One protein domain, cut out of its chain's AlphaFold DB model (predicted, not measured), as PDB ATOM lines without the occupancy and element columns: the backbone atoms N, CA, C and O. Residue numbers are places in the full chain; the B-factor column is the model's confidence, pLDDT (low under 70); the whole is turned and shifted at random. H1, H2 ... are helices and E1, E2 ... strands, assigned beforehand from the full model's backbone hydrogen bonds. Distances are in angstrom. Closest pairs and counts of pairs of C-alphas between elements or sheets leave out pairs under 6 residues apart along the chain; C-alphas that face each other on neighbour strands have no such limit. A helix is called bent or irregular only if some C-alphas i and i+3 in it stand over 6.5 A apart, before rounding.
ATOM      1  N   LYS A   8     117.158  -2.855 141.871       84.12
ATOM      2  CA  LYS A   8     116.668  -1.993 140.778       84.12
ATOM      3  C   LYS A   8     117.096  -2.427 139.368       84.12
ATOM      4  O   LYS A   8     116.428  -2.068 138.402       84.12
ATOM      5  N   TYR A   9     118.217  -3.129 139.232       86.38
ATOM      6  CA  TYR A   9     118.743  -3.547 137.927       86.38
ATOM      7  C   TYR A   9     119.274  -4.983 137.915       86.38
ATOM      8  O   TYR A   9     119.883  -5.410 136.938       86.38
ATOM      9  N   SER A  10     119.059  -5.747 138.988       86.12
ATOM     10  CA  SER A  10     119.534  -7.133 139.126       86.12
ATOM     11  C   SER A  10     118.925  -8.116 138.108       86.12
ATOM     12  O   SER A  10     119.551  -9.125 137.765       86.12
ATOM     13  N   ASP A  11     117.734  -7.799 137.605       89.81
ATOM     14  CA  ASP A  11     116.999  -8.468 136.526       89.81
ATOM     15  C   ASP A  11     117.596  -8.193 135.138       89.81
ATOM     16  O   ASP A  11     117.423  -8.982 134.218       89.81
ATOM     17  N   ARG A  12     118.366  -7.110 134.999       92.88
ATOM     18  CA  ARG A  12     119.041  -6.709 133.756       92.88
ATOM     19  C   ARG A  12     120.518  -7.090 133.707       92.88
ATOM     20  O   ARG A  12     121.237  -6.648 132.814       92.88
ATOM     21  N   VAL A  13     120.988  -7.895 134.658       94.69
ATOM     22  CA  VAL A  13     122.364  -8.407 134.708       94.69
ATOM     23  C   VAL A  13     122.353  -9.896 134.380       94.69
ATOM     24  O   VAL A  13     121.679 -10.673 135.057       94.69
ATOM     25  N   SER A  14     123.125 -10.300 133.370       94.69
ATOM     26  CA  SER A  14     123.215 -11.698 132.938       94.69
ATOM     27  C   SER A  14     123.770 -12.597 134.043       94.69
ATOM     28  O   SER A  14     124.587 -12.173 134.866       94.69
ATOM     29  N   ASP A  15     123.376 -13.868 134.031       91.19
ATOM     30  CA  ASP A  15     123.917 -14.851 134.974       91.19
ATOM     31  C   ASP A  15     125.421 -15.051 134.786       91.19
ATOM     32  O   ASP A  15     126.153 -15.138 135.769       91.19
ATOM     33  N   SER A  16     125.914 -14.990 133.545       90.25
ATOM     34  CA  SER A  16     127.353 -15.060 133.267       90.25
ATOM     35  C   SER A  16     128.121 -13.920 133.944       90.25
ATOM     36  O   SER A  16     129.134 -14.150 134.609       90.25
ATOM     37  N   LEU A  17     127.608 -12.688 133.856       93.50
ATOM     38  CA  LEU A  17     128.214 -11.543 134.528       93.50
ATOM     39  C   LEU A  17     128.125 -11.689 136.053       93.50
ATOM     40  O   LEU A  17     129.117 -11.443 136.746       93.50
ATOM     41  N   LYS A  18     126.981 -12.141 136.585       92.62
ATOM     42  CA  LYS A  18     126.816 -12.424 138.021       92.62
ATOM     43  C   LYS A  18     127.855 -13.434 138.510       92.62
ATOM     44  O   LYS A  18     128.521 -13.178 139.510       92.62
ATOM     45  N   GLU A  19     128.039 -14.540 137.798       89.94
ATOM     46  CA  GLU A  19     128.997 -15.595 138.139       89.94
ATOM     47  C   GLU A  19     130.445 -15.100 138.130       89.94
ATOM     48  O   GLU A  19     131.198 -15.375 139.074       89.94
ATOM     49  N   LYS A  20     130.846 -14.333 137.108       88.31
ATOM     50  CA  LYS A  20     132.206 -13.782 137.040       88.31
ATOM     51  C   LYS A  20     132.460 -12.769 138.158       88.31
ATOM     52  O   LYS A  20     133.508 -12.818 138.801       88.31
ATOM     53  N   VAL A  21     131.494 -11.895 138.449       87.00
ATOM     54  CA  VAL A  21     131.599 -10.926 139.553       87.00
ATOM     55  C   VAL A  21     131.663 -11.645 140.905       87.00
ATOM     56  O   VAL A  21     132.538 -11.331 141.711       87.00
ATOM     57  N   LEU A  22     130.817 -12.655 141.147       86.38
ATOM     58  CA  LEU A  22     130.874 -13.485 142.359       86.38
ATOM     59  C   LEU A  22     132.232 -14.175 142.518       86.38
ATOM     60  O   LEU A  22     132.780 -14.227 143.621       86.38
ATOM     61  N   SER A  23     132.780 -14.700 141.424       79.94
ATOM     62  CA  SER A  23     134.091 -15.349 141.419       79.94
ATOM     63  C   SER A  23     135.207 -14.354 141.739       79.94
ATOM     64  O   SER A  23     136.074 -14.657 142.556       79.94
ATOM     65  N   ASN A  24     135.158 -13.138 141.179       75.12
ATOM     66  CA  ASN A  24     136.132 -12.093 141.492       75.12
ATOM     67  C   ASN A  24     136.032 -11.605 142.948       75.12
ATOM     68  O   ASN A  24     137.066 -11.372 143.570       75.12
ATOM     69  N   ILE A  25     134.829 -11.516 143.528       73.81
ATOM     70  CA  ILE A  25     134.644 -11.160 144.949       73.81
ATOM     71  C   ILE A  25     135.340 -12.146 145.879       73.81
ATOM     72  O   ILE A  25     135.940 -11.731 146.866       73.81
ATOM     73  N   LYS A  26     135.283 -13.443 145.564       70.81
ATOM     74  CA  LYS A  26     135.965 -14.479 146.351       70.81
ATOM     75  C   LYS A  26     137.494 -14.393 146.260       70.81
ATOM     76  O   LYS A  26     138.162 -14.964 147.115       70.81
ATOM     77  N   ALA A  27     138.032 -13.720 145.242       62.25
ATOM     78  CA  ALA A  27     139.466 -13.542 145.041       62.25
ATOM     79  C   ALA A  27     139.984 -12.250 145.700       62.25
ATOM     80  O   ALA A  27     140.639 -12.310 146.736       62.25
ATOM     81  N   ASP A  28     139.695 -11.086 145.107       62.38
ATOM     82  CA  ASP A  28     140.166  -9.767 145.573       62.38
ATOM     83  C   ASP A  28     139.104  -8.651 145.495       62.38
ATOM     84  O   ASP A  28     139.287  -7.563 146.051       62.38
ATOM     85  N   GLY A  29     137.992  -8.908 144.797       62.06
ATOM     86  CA  GLY A  29     136.860  -8.005 144.615       62.06
ATOM     87  C   GLY A  29     137.152  -6.706 143.861       62.06
ATOM     88  O   GLY A  29     136.299  -5.815 143.855       62.06
ATOM     89  N   VAL A  30     138.331  -6.537 143.248       66.25
ATOM     90  CA  VAL A  30     138.711  -5.259 142.616       66.25
ATOM     91  C   VAL A  30     137.856  -4.986 141.385       66.25
ATOM     92  O   VAL A  30     137.247  -3.919 141.281       66.25
ATOM     93  N   ILE A  31     137.793  -5.958 140.478       74.81
ATOM     94  CA  ILE A  31     137.041  -5.851 139.225       74.81
ATOM     95  C   ILE A  31     135.545  -5.819 139.527       74.81
ATOM     96  O   ILE A  31     134.823  -4.999 138.969       74.81
ATOM     97  N   ALA A  32     135.091  -6.641 140.475       80.75
ATOM     98  CA  ALA A  32     133.710  -6.659 140.933       80.75
ATOM     99  C   ALA A  32     133.245  -5.273 141.394       80.75
ATOM    100  O   ALA A  32     132.194  -4.806 140.964       80.75
ATOM    101  N   ARG A  33     134.053  -4.569 142.199       78.75
ATOM    102  CA  ARG A  33     133.747  -3.191 142.606       78.75
ATOM    103  C   ARG A  33     133.647  -2.250 141.404       78.75
ATOM    104  O   ARG A  33     132.722  -1.447 141.359       78.75
ATOM    105  N   GLY A  34     134.568  -2.354 140.445       81.25
ATOM    106  CA  GLY A  34     134.551  -1.545 139.223       81.25
ATOM    107  C   GLY A  34     133.305  -1.780 138.367       81.25
ATOM    108  O   GLY A  34     132.696  -0.823 137.897       81.25
ATOM    109  N   VAL A  35     132.882  -3.039 138.226       89.12
ATOM    110  CA  VAL A  35     131.647  -3.418 137.526       89.12
ATOM    111  C   VAL A  35     130.419  -2.840 138.226       89.12
ATOM    112  O   VAL A  35     129.596  -2.201 137.574       89.12
ATOM    113  N   LEU A  36     130.298  -3.016 139.545       89.06
ATOM    114  CA  LEU A  36     129.146  -2.528 140.310       89.06
ATOM    115  C   LEU A  36     129.027  -0.997 140.262       89.06
ATOM    116  O   LEU A  36     127.939  -0.465 140.047       89.06
ATOM    117  N   GLU A  37     130.145  -0.286 140.412       87.12
ATOM    118  CA  GLU A  37     130.203   1.174 140.305       87.12
ATOM    119  C   GLU A  37     129.885   1.664 138.883       87.12
ATOM    120  O   GLU A  37     129.166   2.649 138.720       87.12
ATOM    121  N   ALA A  38     130.358   0.967 137.846       90.62
ATOM    122  CA  ALA A  38     130.041   1.310 136.461       90.62
ATOM    123  C   ALA A  38     128.554   1.135 136.138       90.62
ATOM    124  O   ALA A  38     127.982   1.980 135.456       90.62
ATOM    125  N   ILE A  39     127.919   0.075 136.650       93.69
ATOM    126  CA  ILE A  39     126.475  -0.132 136.494       93.69
ATOM    127  C   ILE A  39     125.709   1.029 137.133       93.69
ATOM    128  O   ILE A  39     124.914   1.669 136.453       93.69
ATOM    129  N   ARG A  40     126.007   1.375 138.394       91.62
ATOM    130  CA  ARG A  40     125.377   2.522 139.075       91.62
ATOM    131  C   ARG A  40     125.548   3.824 138.299       91.62
ATOM    132  O   ARG A  40     124.588   4.569 138.140       91.62
ATOM    133  N   LEU A  41     126.752   4.074 137.781       91.31
ATOM    134  CA  LEU A  41     127.043   5.260 136.978       91.31
ATOM    135  C   LEU A  41     126.179   5.314 135.712       91.31
ATOM    136  O   LEU A  41     125.623   6.365 135.403       91.31
ATOM    137  N   LEU A  42     126.069   4.195 134.991       93.25
ATOM    138  CA  LEU A  42     125.275   4.085 133.762       93.25
ATOM    139  C   LEU A  42     123.764   4.202 134.017       93.25
ATOM    140  O   LEU A  42     123.029   4.626 133.129       93.25
ATOM    141  N   GLU A  43     123.310   3.865 135.223       93.06
ATOM    142  CA  GLU A  43     121.918   4.021 135.672       93.06
ATOM    143  C   GLU A  43     121.625   5.399 136.292       93.06
ATOM    144  O   GLU A  43     120.499   5.660 136.717       93.06
ATOM    145  N   GLY A  44     122.620   6.293 136.345       89.69
ATOM    146  CA  GLY A  44     122.483   7.639 136.909       89.69
ATOM    147  C   GLY A  44     122.416   7.683 138.439       89.69
ATOM    148  O   GLY A  44     122.036   8.709 139.004       89.69
ATOM    149  N   ASP A  45     122.783   6.595 139.115       90.62
ATOM    150  CA  ASP A  45     122.808   6.518 140.571       90.62
ATOM    151  C   ASP A  45     124.087   7.158 141.149       90.62
ATOM    152  O   ASP A  45     125.062   7.465 140.455       90.62
ATOM    153  N   THR A  46     124.083   7.403 142.462       85.31
ATOM    154  CA  THR A  46     125.231   8.019 143.139       85.31
ATOM    155  C   THR A  46     126.416   7.055 143.165       85.31
ATOM    156  O   THR A  46     126.305   5.930 143.649       85.31
ATOM    157  N   VAL A  47     127.569   7.527 142.694       80.56
ATOM    158  CA  VAL A  47     128.829   6.773 142.648       80.56
ATOM    159  C   VAL A  47     129.984   7.574 143.231       80.56
ATOM    160  O   VAL A  47     129.901   8.801 143.375       80.56
ATOM    161  N   ALA A  48     131.092   6.895 143.531       70.12
ATOM    162  CA  ALA A  48     132.307   7.565 143.979       70.12
ATOM    163  C   ALA A  48     132.809   8.582 142.933       70.12
ATOM    164  O   ALA A  48     132.665   8.393 141.724       70.12
ATOM    165  N   GLN A  49     133.456   9.661 143.385       62.94
ATOM    166  CA  GLN A  49     133.963  10.706 142.486       62.94
ATOM    167  C   GLN A  49     134.947  10.151 141.438       62.94
ATOM    168  O   GLN A  49     134.925  10.585 140.288       62.94
ATOM    169  N   SER A  50     135.748   9.146 141.805       60.50
ATOM    170  CA  SER A  50     136.653   8.434 140.893       60.50
ATOM    171  C   SER A  50     135.923   7.704 139.760       60.50
ATOM    172  O   SER A  50     136.437   7.624 138.647       60.50
ATOM    173  N   THR A  51     134.718   7.198 140.027       66.75
ATOM    174  CA  THR A  51     133.887   6.454 139.069       66.75
ATOM    175  C   THR A  51     133.310   7.382 137.998       66.75
ATOM    176  O   THR A  51     133.202   7.002 136.836       66.75
ATOM    177  N   LYS A  52     133.008   8.644 138.333       65.56
ATOM    178  CA  LYS A  52     132.408   9.611 137.389       65.56
ATOM    179  C   LYS A  52     133.255   9.852 136.137       65.56
ATOM    180  O   LYS A  52     132.707  10.089 135.063       65.56
ATOM    181  N   ALA A  53     134.578   9.720 136.236       63.91
ATOM    182  CA  ALA A  53     135.482   9.828 135.090       63.91
ATOM    183  C   ALA A  53     135.285   8.712 134.038       63.91
ATOM    184  O   ALA A  53     135.782   8.833 132.915       63.91
ATOM    185  N   MET A  54     134.582   7.627 134.380       66.69
ATOM    186  CA  MET A  54     134.303   6.510 133.475       66.69
ATOM    187  C   MET A  54     133.197   6.849 132.463       66.69
ATOM    188  O   MET A  54     133.265   6.355 131.342       66.69
ATOM    189  N   LEU A  55     132.232   7.722 132.797       62.38
ATOM    190  CA  LEU A  55     131.069   8.027 131.942       62.38
ATOM    191  C   LEU A  55     131.495   8.588 130.579       62.38
ATOM    192  O   LEU A  55     131.033   8.143 129.537       62.38
ATOM    193  N   HIS A  56     132.470   9.500 130.569       63.38
ATOM    194  CA  HIS A  56     133.036  10.072 129.338       63.38
ATOM    195  C   HIS A  56     133.799   9.054 128.467       63.38
ATOM    196  O   HIS A  56     134.274   9.398 127.383       63.38
ATOM    197  N   LYS A  57     133.971   7.817 128.946       76.88
ATOM    198  CA  LYS A  57     134.660   6.728 128.247       76.88
ATOM    199  C   LYS A  57     133.715   5.623 127.777       76.88
ATOM    200  O   LYS A  57     134.212   4.654 127.210       76.88
ATOM    201  N   GLU A  58     132.407   5.764 127.976       88.62
ATOM    202  CA  GLU A  58     131.404   4.905 127.344       88.62
ATOM    203  C   GLU A  58     131.526   4.969 125.814       88.62
ATOM    204  O   GLU A  58     131.636   6.053 125.230       88.62
ATOM    205  N   ARG A  59     131.518   3.806 125.152       90.50
ATOM    206  CA  ARG A  59     131.635   3.699 123.693       90.50
ATOM    207  C   ARG A  59     130.826   2.534 123.151       90.50
ATOM    208  O   ARG A  59     130.824   1.452 123.728       90.50
ATOM    209  N   GLU A  60     130.223   2.726 121.985       94.56
ATOM    210  CA  GLU A  60     129.749   1.605 121.178       94.56
ATOM    211  C   GLU A  60     130.945   0.881 120.542       94.56
ATOM    212  O   GLU A  60     131.915   1.510 120.096       94.56
ATOM    213  N   PHE A  61     130.891  -0.448 120.508       92.38
ATOM    214  CA  PHE A  61     131.814  -1.236 119.705       92.38
ATOM    215  C   PHE A  61     131.585  -1.009 118.207       92.38
ATOM    216  O   PHE A  61     130.529  -0.571 117.759       92.38
ATOM    217  N   LYS A  62     132.603  -1.330 117.409       90.44
ATOM    218  CA  LYS A  62     132.549  -1.281 115.944       90.44
ATOM    219  C   LYS A  62     132.715  -2.686 115.370       90.44
ATOM    220  O   LYS A  62     133.213  -3.575 116.056       90.44
ATOM    221  N   GLY A  63     132.368  -2.855 114.096       90.06
ATOM    222  CA  GLY A  63     132.573  -4.115 113.378       90.06
ATOM    223  C   GLY A  63     131.665  -5.225 113.902       90.06
ATOM    224  O   GLY A  63     130.469  -5.004 114.082       90.06
ATOM    225  N   GLU A  64     132.231  -6.403 114.159       92.12
ATOM    226  CA  GLU A  64     131.466  -7.585 114.572       92.12
ATOM    227  C   GLU A  64     130.638  -7.352 115.836       92.12
ATOM    228  O   GLU A  64     129.507  -7.823 115.925       92.12
ATOM    229  N   LEU A  65     131.149  -6.567 116.781       93.75
ATOM    230  CA  LEU A  65     130.481  -6.281 118.052       93.75
ATOM    231  C   LEU A  65     129.557  -5.046 118.003       93.75
ATOM    232  O   LEU A  65     129.088  -4.607 119.051       93.75
ATOM    233  N   ALA A  66     129.291  -4.473 116.823       94.50
ATOM    234  CA  ALA A  66     128.379  -3.334 116.681       94.50
ATOM    235  C   ALA A  66     126.993  -3.621 117.297       94.50
ATOM    236  O   ALA A  66     126.488  -4.744 117.229       94.50
ATOM    237  N   GLY A  67     126.384  -2.603 117.911       94.69
ATOM    238  CA  GLY A  67     125.164  -2.733 118.708       94.69
ATOM    239  C   GLY A  67     125.391  -3.090 120.184       94.69
ATOM    240  O   GLY A  67     124.444  -3.015 120.970       94.69
ATOM    241  N   PHE A  68     126.619  -3.433 120.586       96.81
ATOM    242  CA  PHE A  68     127.019  -3.540 121.991       96.81
ATOM    243  C   PHE A  68     127.860  -2.332 122.414       96.81
ATOM    244  O   PHE A  68     128.609  -1.753 121.628       96.81
ATOM    245  N   TYR A  69     127.761  -1.975 123.689       96.00
ATOM    246  CA  TYR A  69     128.468  -0.866 124.315       96.00
ATOM    247  C   TYR A  69     129.458  -1.391 125.347       96.00
ATOM    248  O   TYR A  69     129.267  -2.467 125.916       96.00
ATOM    249  N   HIS A  70     130.507  -0.614 125.603       93.38
ATOM    250  CA  HIS A  70     131.424  -0.873 126.696       93.38
ATOM    251  C   HIS A  70     131.825   0.376 127.460       93.38
ATOM    252  O   HIS A  70     131.879   1.491 126.937       93.38
ATOM    253  N   ILE A  71     132.193   0.133 128.711       89.69
ATOM    254  CA  ILE A  71     132.875   1.070 129.591       89.69
ATOM    255  C   ILE A  71     134.020   0.325 130.281       89.69
ATOM    256  O   ILE A  71     133.925  -0.868 130.569       89.69
ATOM    257  N   HIS A  72     135.140   1.001 130.510       84.12
ATOM    258  CA  HIS A  72     136.277   0.388 131.197       84.12
ATOM    259  C   HIS A  72     135.982   0.269 132.690       84.12
ATOM    260  O   HIS A  72     135.617   1.273 133.291       84.12
ATOM    261  N   VAL A  73     136.188  -0.912 133.280       79.94
ATOM    262  CA  VAL A  73     135.929  -1.200 134.707       79.94
ATOM    263  C   VAL A  73     137.170  -1.576 135.514       79.94
ATOM    264  O   VAL A  73     137.100  -1.631 136.739       79.94
ATOM    265  N   ALA A  74     138.316  -1.766 134.853       61.94
ATOM    266  CA  ALA A  74     139.609  -1.963 135.508       61.94
ATOM    267  C   ALA A  74     140.501  -0.705 135.451       61.94
ATOM    268  O   ALA A  74     140.404   0.114 134.537       61.94
ATOM    269  N   GLU A  75     141.344  -0.602 136.481       54.97
ATOM    270  CA  GLU A  75     142.129   0.518 137.021       54.97
ATOM    271  C   GLU A  75     142.574   1.699 136.128       54.97
ATOM    272  O   GLU A  75     142.976   1.565 134.972       54.97
ATOM    273  N   ASP A 188     128.328  -8.971 130.090       94.50
ATOM    274  CA  ASP A 188     129.583  -9.618 130.432       94.50
ATOM    275  C   ASP A 188     130.648  -8.608 130.865       94.50
ATOM    276  O   ASP A 188     130.501  -7.404 130.647       94.50
ATOM    277  N   TYR A 189     131.748  -9.098 131.438       90.69
ATOM    278  CA  TYR A 189     133.010  -8.378 131.418       90.69
ATOM    279  C   TYR A 189     134.143  -9.238 130.853       90.69
ATOM    280  O   TYR A 189     134.217 -10.452 131.076       90.69
ATOM    281  N   THR A 190     135.045  -8.595 130.114       86.94
ATOM    282  CA  THR A 190     136.171  -9.268 129.460       86.94
ATOM    283  C   THR A 190     137.388  -8.353 129.358       86.94
ATOM    284  O   THR A 190     137.222  -7.138 129.202       86.94
ATOM    285  N   PRO A 191     138.613  -8.902 129.390       78.50
ATOM    286  CA  PRO A 191     139.791  -8.177 128.944       78.50
ATOM    287  C   PRO A 191     139.635  -7.677 127.506       78.50
ATOM    288  O   PRO A 191     138.897  -8.249 126.701       78.50
ATOM    289  N   HIS A 192     140.372  -6.618 127.178       78.38
ATOM    290  CA  HIS A 192     140.397  -6.041 125.837       78.38
ATOM    291  C   HIS A 192     140.690  -7.098 124.757       78.38
ATOM    292  O   HIS A 192     141.732  -7.756 124.788       78.38
ATOM    293  N   ILE A 193     139.829  -7.173 123.742       77.06
ATOM    294  CA  ILE A 193     140.012  -8.035 122.566       77.06
ATOM    295  C   ILE A 193     140.596  -7.218 121.414       77.06
ATOM    296  O   ILE A 193     140.174  -6.093 121.150       77.06
ATOM    297  N   SER A 194     141.597  -7.772 120.727       76.38
ATOM    298  CA  SER A 194     142.195  -7.128 119.555       76.38
ATOM    299  C   SER A 194     141.151  -6.927 118.444       76.38
ATOM    300  O   SER A 194     140.469  -7.891 118.095       76.38
ATOM    301  N   PRO A 195     141.085  -5.748 117.793       76.81
ATOM    302  CA  PRO A 195     140.221  -5.529 116.628       76.81
ATOM    303  C   PRO A 195     140.505  -6.476 115.454       76.81
ATOM    304  O   PRO A 195     139.661  -6.631 114.577       76.81
ATOM    305  N   HIS A 196     141.688  -7.097 115.430       82.94
ATOM    306  CA  HIS A 196     142.104  -8.040 114.390       82.94
ATOM    307  C   HIS A 196     141.797  -9.505 114.730       82.94
ATOM    308  O   HIS A 196     141.929 -10.361 113.861       82.94
ATOM    309  N   ASP A 197     141.389  -9.801 115.965       84.88
ATOM    310  CA  ASP A 197     140.979 -11.146 116.370       84.88
ATOM    311  C   ASP A 197     139.480 -11.326 116.101       84.88
ATOM    312  O   ASP A 197     138.631 -11.154 116.979       84.88
ATOM    313  N   LEU A 198     139.150 -11.560 114.829       90.75
ATOM    314  CA  LEU A 198     137.762 -11.670 114.377       90.75
ATOM    315  C   LEU A 198     137.070 -12.908 114.951       90.75
ATOM    316  O   LEU A 198     135.883 -12.846 115.251       90.75
ATOM    317  N   GLN A 199     137.809 -14.002 115.154       93.12
ATOM    318  CA  GLN A 199     137.256 -15.219 115.736       93.12
ATOM    319  C   GLN A 199     136.769 -14.956 117.163       93.12
ATOM    320  O   GLN A 199     135.601 -15.207 117.466       93.12
ATOM    321  N   LEU A 200     137.624 -14.380 118.013       89.19
ATOM    322  CA  LEU A 200     137.257 -14.098 119.398       89.19
ATOM    323  C   LEU A 200     136.125 -13.061 119.491       89.19
ATOM    324  O   LEU A 200     135.257 -13.162 120.358       89.19
ATOM    325  N   GLN A 201     136.085 -12.087 118.574       92.25
ATOM    326  CA  GLN A 201     134.969 -11.140 118.482       92.25
ATOM    327  C   GLN A 201     133.650 -11.821 118.101       92.25
ATOM    328  O   GLN A 201     132.622 -11.523 118.709       92.25
ATOM    329  N   SER A 202     133.655 -12.734 117.127       94.25
ATOM    330  CA  SER A 202     132.455 -13.476 116.726       94.25
ATOM    331  C   SER A 202     131.958 -14.407 117.835       94.25
ATOM    332  O   SER A 202     130.755 -14.449 118.100       94.25
ATOM    333  N   GLU A 203     132.862 -15.103 118.527       94.50
ATOM    334  CA  GLU A 203     132.524 -15.948 119.681       94.50
ATOM    335  C   GLU A 203     131.911 -15.119 120.817       94.50
ATOM    336  O   GLU A 203     130.850 -15.466 121.352       94.50
ATOM    337  N   LEU A 204     132.517 -13.968 121.133       94.50
ATOM    338  CA  LEU A 204     131.978 -13.042 122.123       94.50
ATOM    339  C   LEU A 204     130.599 -12.518 121.703       94.50
ATOM    340  O   LEU A 204     129.674 -12.533 122.511       94.50
ATOM    341  N   LYS A 205     130.423 -12.102 120.444       96.50
ATOM    342  CA  LYS A 205     129.134 -11.620 119.922       96.50
ATOM    343  C   LYS A 205     128.031 -12.659 120.101       96.50
ATOM    344  O   LYS A 205     126.935 -12.308 120.540       96.50
ATOM    345  N   ALA A 206     128.314 -13.920 119.775       96.06
ATOM    346  CA  ALA A 206     127.359 -15.014 119.913       96.06
ATOM    347  C   ALA A 206     126.950 -15.211 121.381       96.06
ATOM    348  O   ALA A 206     125.758 -15.287 121.684       96.06
ATOM    349  N   SER A 207     127.927 -15.205 122.294       95.69
ATOM    350  CA  SER A 207     127.680 -15.287 123.737       95.69
ATOM    351  C   SER A 207     126.825 -14.119 124.243       95.69
ATOM    352  O   SER A 207     125.778 -14.333 124.854       95.69
ATOM    353  N   LEU A 208     127.203 -12.879 123.908       96.62
ATOM    354  CA  LEU A 208     126.492 -11.665 124.321       96.62
ATOM    355  C   LEU A 208     125.053 -11.627 123.798       96.62
ATOM    356  O   LEU A 208     124.138 -11.261 124.534       96.62
ATOM    357  N   SER A 209     124.846 -12.017 122.539       96.25
ATOM    358  CA  SER A 209     123.518 -12.042 121.915       96.25
ATOM    359  C   SER A 209     122.610 -13.042 122.619       96.25
ATOM    360  O   SER A 209     121.501 -12.689 123.011       96.25
ATOM    361  N   LYS A 210     123.126 -14.246 122.896       95.88
ATOM    362  CA  LYS A 210     122.406 -15.270 123.655       95.88
ATOM    363  C   LYS A 210     122.064 -14.798 125.071       95.88
ATOM    364  O   LYS A 210     120.931 -14.963 125.514       95.88
ATOM    365  N   SER A 211     123.016 -14.198 125.789       95.00
ATOM    366  CA  SER A 211     122.761 -13.654 127.130       95.00
ATOM    367  C   SER A 211     121.708 -12.548 127.112       95.00
ATOM    368  O   SER A 211     120.872 -12.489 128.009       95.00
ATOM    369  N   PHE A 212     121.729 -11.687 126.094       95.69
ATOM    370  CA  PHE A 212     120.743 -10.626 125.939       95.69
ATOM    371  C   PHE A 212     119.338 -11.182 125.683       95.69
ATOM    372  O   PHE A 212     118.407 -10.779 126.369       95.69
ATOM    373  N   GLU A 213     119.193 -12.141 124.764       94.31
ATOM    374  CA  GLU A 213     117.916 -12.816 124.476       94.31
ATOM    375  C   GLU A 213     117.326 -13.504 125.717       94.31
ATOM    376  O   GLU A 213     116.125 -13.417 125.983       94.31
ATOM    377  N   LEU A 214     118.177 -14.142 126.526       92.06
ATOM    378  CA  LEU A 214     117.752 -14.761 127.780       92.06
ATOM    379  C   LEU A 214     117.269 -13.725 128.802       92.06
ATOM    380  O   LEU A 214     116.263 -13.960 129.458       92.06
ATOM    381  N   LEU A 215     117.935 -12.575 128.919       90.88
ATOM    382  CA  LEU A 215     117.523 -11.531 129.863       90.88
ATOM    383  C   LEU A 215     116.198 -10.879 129.472       90.88
ATOM    384  O   LEU A 215     115.329 -10.693 130.321       90.88
ATOM    385  N   ILE A 216     116.027 -10.537 128.194       90.81
ATOM    386  CA  ILE A 216     114.798  -9.875 127.737       90.81
ATOM    387  C   ILE A 216     113.588 -10.812 127.750       90.81
ATOM    388  O   ILE A 216     112.473 -10.330 127.874       90.81
ATOM    389  N   SER A 217     113.784 -12.129 127.632       85.56
ATOM    390  CA  SER A 217     112.685 -13.107 127.705       85.56
ATOM    391  C   SER A 217     112.215 -13.399 129.133       85.56
ATOM    392  O   SER A 217     111.178 -14.031 129.315       85.56
ATOM    393  N   GLN A 218     112.969 -12.950 130.139       72.44
ATOM    394  CA  GLN A 218     112.635 -13.080 131.559       72.44
ATOM    395  C   GLN A 218     111.984 -11.814 132.147       72.44
ATOM    396  O   GLN A 218     111.536 -11.856 133.294       72.44
ATOM    397  N   CYS A 219     111.953 -10.715 131.386       59.03
ATOM    398  CA  CYS A 219     111.346  -9.433 131.759       59.03
ATOM    399  C   CYS A 219     109.942  -9.295 131.156       59.03
ATOM    400  O   CYS A 219     109.082  -8.692 131.834       59.03
TER     401      CYS A 219
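What this domain is: This is residues 8 to 75 and 188 to 219 of the 219 residues of an uncharacterized protein of Serratia sp. MYb239 (UniProt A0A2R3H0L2). A rough triangle of parts stands round one short strand, E2: a splayed hairpin of two helices, H2 and H3, makes one side, the long helix H5 makes another, and the strand E1 with the looped stretch before it, residues 53 to 68, makes the third. E2 is at the core, between H2 and H5, while the small helices H1 and H4 lie farthest out, H1 by the end of H5 and H4 beside H3. The printed part has 100 residues, with five named helices and two named strands in the order H1, H2, H3, H4, E1, E2, H5, and the class is mostly helix. No two named strands pair into a sheet. The whole is compact, with a radius of gyration of the C-alphas of 13.9 A, and rounded, spanning 36 by 31 by 28 A.

How they stand to each other: H1, residues 8 to 12, is irregular, with C-alphas 8 and 11 7.8 A apart. It is close to but not clearly touching H5, residues 198 to 216, the closest C-alphas being those of Arg 12 and Leu 215 at 6.4 A. A tight link leads to H2, residues 15 to 27, which forms a helical hairpin with H3, residues 30 to 42. H2 and H3 touch, opposite ways at a steep tilt of 44 degrees; their closest C-alphas are those of Val 21 and Ala 32, 5.0 A apart. H2 touches H3 with residues 21 to 25 alone, and H3 touches H2 with residues 30 to 35 alone. H2 and H5 are close but not clearly touching, about perpendicular at 73 degrees, with C-alphas of Ser 16 and Ser 211 7.8 A apart as the closest. H3 and H5 are apart. H4, residues 49 to 52, touches residues 37 to 41 of H3, closest at the C-alphas of Glu 37 and Thr 51, 6.6 A apart. E1, residues 69 to 72, pairs with no named strand, but residues 59 to 60 pair antiparallel with residues 69 to 70 of E1. E1 comes closest to H3 at the C-alphas of Ala 38 and Ile 71, 7.4 A apart. E2, residues 188 to 190, also pairs with no named strand; it and E1 are near each other, with 5 pairs of C-alphas within 10 A. The closest C-alphas of E2 and H2 are those of Leu 17 and Asp 188, 4.7 A apart, and those of E2 and H5 are Asp 188 and Leu 208, 7.1 A apart. In H2, H3 and H5 every O i to N i+4 pair is within hydrogen-bond range; in H1 it is 0 of 1, with 1 of 2 O i to N i+3 pairs within range, and H4 is too short for an O i to N i+4 pair.

Where its parts are: H1 begins at C-alpha 8, (116.668, -1.993, 140.778). H2 and H3, of 13 residues each, both measure 18.6 A from first to last C-alpha. H4 measures 5.4 A, E1 10.5 A and E2 6.7 A. E2 begins at C-alpha 188, (129.583, -9.618, 130.432). H5, the longest helix, measures 26.6 A and ends at C-alpha 216, (114.798, -9.875, 127.737).

The domain as a whole: The two C-alphas farthest apart, those of Thr 46 and Gln 199, are 37.9 A apart. Residues 76 to 187 are not printed, and C-alphas 75 and 188 are 17.4 A apart across this cut. Of the links that are printed whole, the one from H4 to E1, 16 residues, is long. Residue 219 is the chain's last. The mean pLDDT of the printed part is 84.5; residues 27 to 30, 49 to 56, 74 to 75 and 219 are under 70.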